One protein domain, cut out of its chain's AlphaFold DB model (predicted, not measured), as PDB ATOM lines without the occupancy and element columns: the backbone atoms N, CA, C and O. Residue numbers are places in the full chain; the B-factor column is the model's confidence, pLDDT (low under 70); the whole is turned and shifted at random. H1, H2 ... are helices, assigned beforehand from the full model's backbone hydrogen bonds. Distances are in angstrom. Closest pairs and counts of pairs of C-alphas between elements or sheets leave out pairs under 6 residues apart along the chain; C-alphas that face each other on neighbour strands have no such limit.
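What this domain is: This is residues 141 to 187 of the 498 residues of an uncharacterized protein of Spirosoma sp. HMF4905 (UniProt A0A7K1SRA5). Two helices, H1 and the shorter H2, lie on either side of a gap, and the last stretch, residues 174 to 187, folds back along one side of that gap. Seen end on, H1, H2 and this closing stretch make a loose triangle. The printed part has 47 residues with two named helices, H1 then H2, and no named strand, and the class is all helix. The whole is compact, with a radius of gyration of the C-alphas of 10.2 A and spans of 30 by 20 by 14 A.

How they stand to each other: Begin at residues 141 to 156, which are H1, then pass a short link of 8 residues to H2, residues 165 to 173. H1 and H2 are apart, but only just: their closest C-alphas are 8.5 A from each other. Look next at residues 160 to 161, in the link, which pair antiparallel with residues 185 to 186. In the backbones of H1 and H2, every O i to N i+4 pair is within hydrogen-bond range.

Where its parts are: Find C-alpha 141 at (616.256, 335.352, 476.441); from there H1 runs 22.6 A to C-alpha 156 at (636.009, 335.924, 465.549). H2 begins at C-alpha 165, at (625.277, 346.001, 466.716), and runs 12.0 A to C-alpha 173. After it, residues 174 to 187 hold no named element.

The domain as a whole: The two C-alphas farthest apart are those of Gly 175 and Asp 187, at 30.0 A. The first and last printed C-alphas, of Ala 141 and Asp 187, are 27.5 A apart. The printed part has no cut. The mean pLDDT of the printed part is 92.0, and no printed residue is under 70.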
ATOM      1  N   ALA A 141     614.928 335.434 475.829       92.25
ATOM      2  CA  ALA A 141     616.256 335.352 476.441       92.25
ATOM      3  C   ALA A 141     617.146 334.293 475.764       92.25
ATOM      4  O   ALA A 141     618.335 334.527 475.531       92.25
ATOM      5  N   LEU A 142     616.565 333.148 475.386       91.56
ATOM      6  CA  LEU A 142     617.254 332.136 474.584       91.56
ATOM      7  C   LEU A 142     617.636 332.671 473.196       91.56
ATOM      8  O   LEU A 142     618.758 332.444 472.750       91.56
ATOM      9  N   ALA A 143     616.747 333.423 472.542       92.62
ATOM     10  CA  ALA A 143     617.036 334.056 471.255       92.62
ATOM     11  C   ALA A 143     618.127 335.140 471.357       92.62
ATOM     12  O   ALA A 143     618.989 335.242 470.490       92.62
ATOM     13  N   ASN A 144     618.151 335.922 472.438       94.44
ATOM     14  CA  ASN A 144     619.212 336.903 472.681       94.44
ATOM     15  C   ASN A 144     620.566 336.212 472.897       94.44
ATOM     16  O   ASN A 144     621.585 336.655 472.371       94.44
ATOM     17  N   LYS A 145     620.580 335.090 473.628       93.50
ATOM     18  CA  LYS A 145     621.779 334.264 473.813       93.50
ATOM     19  C   LYS A 145     622.319 333.749 472.476       93.50
ATOM     20  O   LYS A 145     623.523 333.832 472.243       93.50
ATOM     21  N   THR A 146     621.461 333.221 471.601       92.44
ATOM     22  CA  THR A 146     621.897 332.737 470.282       92.44
ATOM     23  C   THR A 146     622.378 333.881 469.393       92.44
ATOM     24  O   THR A 146     623.427 333.745 468.769       92.44
ATOM     25  N   ALA A 147     621.687 335.024 469.392       92.88
ATOM     26  CA  ALA A 147     622.102 336.231 468.677       92.88
ATOM     27  C   ALA A 147     623.487 336.730 469.126       92.88
ATOM     28  O   ALA A 147     624.324 337.066 468.290       92.88
ATOM     29  N   TYR A 148     623.757 336.732 470.434       94.38
ATOM     30  CA  TYR A 148     625.072 337.076 470.977       94.38
ATOM     31  C   TYR A 148     626.154 336.092 470.523       94.38
ATOM     32  O   TYR A 148     627.194 336.508 470.021       94.38
ATOM     33  N   ALA A 149     625.890 334.786 470.624       92.62
ATOM     34  CA  ALA A 149     626.847 333.763 470.209       92.62
ATOM     35  C   ALA A 149     627.188 333.864 468.709       92.62
ATOM     36  O   ALA A 149     628.353 333.774 468.335       92.62
ATOM     37  N   GLN A 150     626.184 334.106 467.861       93.00
ATOM     38  CA  GLN A 150     626.374 334.297 466.420       93.00
ATOM     39  C   GLN A 150     627.177 335.562 466.098       93.00
ATOM     40  O   GLN A 150     628.010 335.542 465.191       93.00
ATOM     41  N   ALA A 151     626.951 336.654 466.832       94.19
ATOM     42  CA  ALA A 151     627.704 337.890 466.657       94.19
ATOM     43  C   ALA A 151     629.179 337.726 467.062       94.19
ATOM     44  O   ALA A 151     630.064 338.155 466.321       94.19
ATOM     45  N   GLU A 152     629.454 337.064 468.187       93.06
ATOM     46  CA  GLU A 152     630.821 336.769 468.638       93.06
ATOM     47  C   GLU A 152     631.542 335.813 467.681       93.06
ATOM     48  O   GLU A 152     632.700 336.039 467.323       93.06
ATOM     49  N   GLU A 153     630.849 334.788 467.177       93.75
ATOM     50  CA  GLU A 153     631.397 333.900 466.151       93.75
ATOM     51  C   GLU A 153     631.739 334.679 464.870       93.75
ATOM     52  O   GLU A 153     632.836 334.534 464.327       93.75
ATOM     53  N   ALA A 154     630.842 335.548 464.400       93.38
ATOM     54  CA  ALA A 154     631.079 336.388 463.229       93.38
ATOM     55  C   ALA A 154     632.273 337.338 463.425       93.38
ATOM     56  O   ALA A 154     633.129 337.424 462.541       93.38
ATOM     57  N   LYS A 155     632.375 337.981 464.596       91.94
ATOM     58  CA  LYS A 155     633.525 338.816 464.975       91.94
ATOM     59  C   LYS A 155     634.825 338.010 464.968       91.94
ATOM     60  O   LYS A 155     635.807 338.455 464.380       91.94
ATOM     61  N   SER A 156     634.825 336.799 465.534       92.81
ATOM     62  CA  SER A 156     636.009 335.924 465.549       92.81
ATOM     63  C   SER A 156     636.474 335.516 464.145       92.81
ATOM     64  O   SER A 156     637.665 335.327 463.911       92.81
ATOM     65  N   LYS A 157     635.541 335.440 463.187       92.44
ATOM     66  CA  LYS A 157     635.808 335.161 461.768       92.44
ATOM     67  C   LYS A 157     636.198 336.409 460.963       92.44
ATOM     68  O   LYS A 157     636.344 336.311 459.749       92.44
ATOM     69  N   GLY A 158     636.341 337.571 461.606       88.69
ATOM     70  CA  GLY A 158     636.681 338.834 460.946       88.69
ATOM     71  C   GLY A 158     635.560 339.412 460.075       88.69
ATOM     72  O   GLY A 158     635.830 340.234 459.202       88.69
ATOM     73  N   LYS A 159     634.308 338.982 460.282       92.44
ATOM     74  CA  LYS A 159     633.150 339.490 459.538       92.44
ATOM     75  C   LYS A 159     632.659 340.811 460.122       92.44
ATOM     76  O   LYS A 159     632.740 341.047 461.326       92.44
ATOM     77  N   LEU A 160     632.088 341.650 459.265       91.06
ATOM     78  CA  LEU A 160     631.432 342.887 459.667       91.06
ATOM     79  C   LEU A 160     629.982 342.599 460.056       91.06
ATOM     80  O   LEU A 160     629.238 341.972 459.303       91.06
ATOM     81  N   LEU A 161     629.584 343.056 461.243       94.12
ATOM     82  CA  LEU A 161     628.208 342.917 461.717       94.12
ATOM     83  C   LEU A 161     627.311 343.945 461.029       94.12
ATOM     84  O   LEU A 161     627.653 345.129 460.998       94.12
ATOM     85  N   LEU A 162     626.167 343.496 460.517       92.62
ATOM     86  CA  LEU A 162     625.208 344.348 459.825       92.62
ATOM     87  C   LEU A 162     624.505 345.294 460.809       92.62
ATOM     88  O   LEU A 162     624.005 344.864 461.851       92.62
ATOM     89  N   GLY A 163     624.422 346.576 460.460       90.06
ATOM     90  CA  GLY A 163     623.829 347.610 461.299       90.06
ATOM     91  C   GLY A 163     624.744 348.046 462.443       90.06
ATOM     92  O   GLY A 163     625.964 347.846 462.426       90.06
ATOM     93  N   ASN A 164     624.149 348.667 463.462       90.31
ATOM     94  CA  ASN A 164     624.873 349.176 464.623       90.31
ATOM     95  C   ASN A 164     624.746 348.223 465.821       90.31
ATOM     96  O   ASN A 164     624.138 348.557 466.836       90.31
ATOM     97  N   TYR A 165     625.334 347.033 465.680       91.62
ATOM     98  CA  TYR A 165     625.277 346.001 466.716       91.62
ATOM     99  C   TYR A 165     625.859 346.463 468.057       91.62
ATOM    100  O   TYR A 165     625.357 346.071 469.103       91.62
ATOM    101  N   ASP A 166     626.892 347.309 468.055       90.31
ATOM    102  CA  ASP A 166     627.493 347.790 469.304       90.31
ATOM    103  C   ASP A 166     626.521 348.698 470.079       90.31
ATOM    104  O   ASP A 166     626.423 348.603 471.305       90.31
ATOM    105  N   GLN A 167     625.731 349.511 469.368       92.06
ATOM    106  CA  GLN A 167     624.634 350.267 469.969       92.06
ATOM    107  C   GLN A 167     623.502 349.345 470.438       92.06
ATOM    108  O   GLN A 167     623.046 349.491 471.569       92.06
ATOM    109  N   ASP A 168     623.090 348.370 469.617       92.88
ATOM    110  CA  ASP A 168     622.062 347.386 469.990       92.88
ATOM    111  C   ASP A 168     622.472 346.594 471.250       92.88
ATOM    112  O   ASP A 168     621.655 346.367 472.144       92.88
ATOM    113  N   TRP A 169     623.750 346.219 471.367       93.38
ATOM    114  CA  TRP A 169     624.318 345.565 472.548       93.38
ATOM    115  C   TRP A 169     624.315 346.488 473.767       93.38
ATOM    116  O   TRP A 169     623.901 346.076 474.850       93.38
ATOM    117  N   SER A 170     624.723 347.748 473.604       93.44
ATOM    118  CA  SER A 170     624.678 348.746 474.676       93.44
ATOM    119  C   SER A 170     623.248 348.986 475.179       93.44
ATOM    120  O   SER A 170     622.999 349.038 476.387       93.44
ATOM    121  N   ASP A 171     622.281 349.107 474.272       92.81
ATOM    122  CA  ASP A 171     620.872 349.301 474.617       92.81
ATOM    123  C   ASP A 171     620.276 348.057 475.288       92.81
ATOM    124  O   ASP A 171     619.479 348.180 476.220       92.81
ATOM    125  N   TYR A 172     620.720 346.864 474.891       94.06
ATOM    126  CA  TYR A 172     620.365 345.615 475.556       94.06
ATOM    127  C   TYR A 172     620.947 345.513 476.977       94.06
ATOM    128  O   TYR A 172     620.218 345.271 477.939       94.06
ATOM    129  N   VAL A 173     622.251 345.756 477.152       92.38
ATOM    130  CA  VAL A 173     622.926 345.666 478.462       92.38
ATOM    131  C   VAL A 173     622.406 346.714 479.446       92.38
ATOM    132  O   VAL A 173     622.280 346.427 480.639       92.38
ATOM    133  N   SER A 174     622.076 347.912 478.957       92.12
ATOM    134  CA  SER A 174     621.481 348.983 479.768       92.12
ATOM    135  C   SER A 174     619.991 348.780 480.067       92.12
ATOM    136  O   SER A 174     619.432 349.527 480.867       92.12
ATOM    137  N   GLY A 175     619.343 347.784 479.456       87.69
ATOM    138  CA  GLY A 175     617.920 347.500 479.642       87.69
ATOM    139  C   GLY A 175     616.978 348.457 478.906       87.69
ATOM    140  O   GLY A 175     615.773 348.417 479.143       87.69
ATOM    141  N   LYS A 176     617.489 349.305 478.001       91.62
ATOM    142  CA  LYS A 176     616.650 350.110 477.093       91.62
ATOM    143  C   LYS A 176     615.903 349.234 476.090       91.62
ATOM    144  O   LYS A 176     614.801 349.579 475.672       91.62
ATOM    145  N   SER A 177     616.505 348.111 475.705       89.94
ATOM    146  CA  SER A 177     615.885 347.083 474.878       89.94
ATOM    147  C   SER A 177     615.951 345.732 475.581       89.94
ATOM    148  O   SER A 177     616.987 345.341 476.104       89.94
ATOM    149  N   ASN A 178     614.861 344.968 475.519       86.88
ATOM    150  CA  ASN A 178     614.852 343.567 475.953       86.88
ATOM    151  C   ASN A 178     615.282 342.609 474.826       86.88
ATOM    152  O   ASN A 178     615.330 341.396 475.031       86.88
ATOM    153  N   LYS A 179     615.522 343.124 473.612       90.56
ATOM    154  CA  LYS A 179     615.892 342.351 472.420       90.56
ATOM    155  C   LYS A 179     617.280 342.747 471.950       90.56
ATOM    156  O   LYS A 179     617.551 343.935 471.770       90.56
ATOM    157  N   LEU A 180     618.116 341.745 471.707       92.69
ATOM    158  CA  LEU A 180     619.406 341.913 471.061       92.69
ATOM    159  C   LEU A 180     619.240 341.707 469.554       92.69
ATOM    160  O   LEU A 180     619.088 340.582 469.078       92.69
ATOM    161  N   ASN A 181     619.242 342.806 468.802       89.00
ATOM    162  CA  ASN A 181     619.017 342.766 467.361       89.00
ATOM    163  C   ASN A 181     620.296 342.346 466.627       89.00
ATOM    164  O   ASN A 181     621.132 343.175 466.284       89.00
ATOM    165  N   TYR A 182     620.434 341.056 466.337       92.12
ATOM    166  CA  TYR A 182     621.447 340.569 465.405       92.12
ATOM    167  C   TYR A 182     620.838 340.400 464.011       92.12
ATOM    168  O   TYR A 182     619.964 339.560 463.805       92.12
ATOM    169  N   ARG A 183     621.288 341.214 463.049       91.44
ATOM    170  CA  ARG A 183     620.768 341.219 461.665       91.44
ATOM    171  C   ARG A 183     621.621 340.401 460.692       91.44
ATOM    172  O   ARG A 183     621.356 340.392 459.497       91.44
ATOM    173  N   GLY A 184     622.636 339.709 461.202       92.00
ATOM    174  CA  GLY A 184     623.605 338.969 460.406       92.00
ATOM    175  C   GLY A 184     624.953 339.676 460.300       92.00
ATOM    176  O   GLY A 184     625.181 340.753 460.854       92.00
ATOM    177  N   ALA A 185     625.861 339.035 459.577       93.94
ATOM    178  CA  ALA A 185     627.205 339.523 459.328       93.94
ATOM    179  C   ALA A 185     627.624 339.187 457.897       93.94
ATOM    180  O   ALA A 185     627.124 338.228 457.304       93.94
ATOM    181  N   TYR A 186     628.549 339.965 457.353       92.50
ATOM    182  CA  TYR A 186     629.053 339.816 455.993       92.50
ATOM    183  C   TYR A 186     630.573 339.924 455.955       92.50
ATOM    184  O   TYR A 186     631.200 340.493 456.850       92.50
ATOM    185  N   ASP A 187     631.173 339.327 454.930       89.31
ATOM    186  CA  ASP A 187     632.614 339.411 454.735       89.31
ATOM    187  C   ASP A 187     632.983 340.830 454.272       89.31
ATOM    188  O   ASP A 187     632.284 341.393 453.421       89.31
TER     189      ASP A 187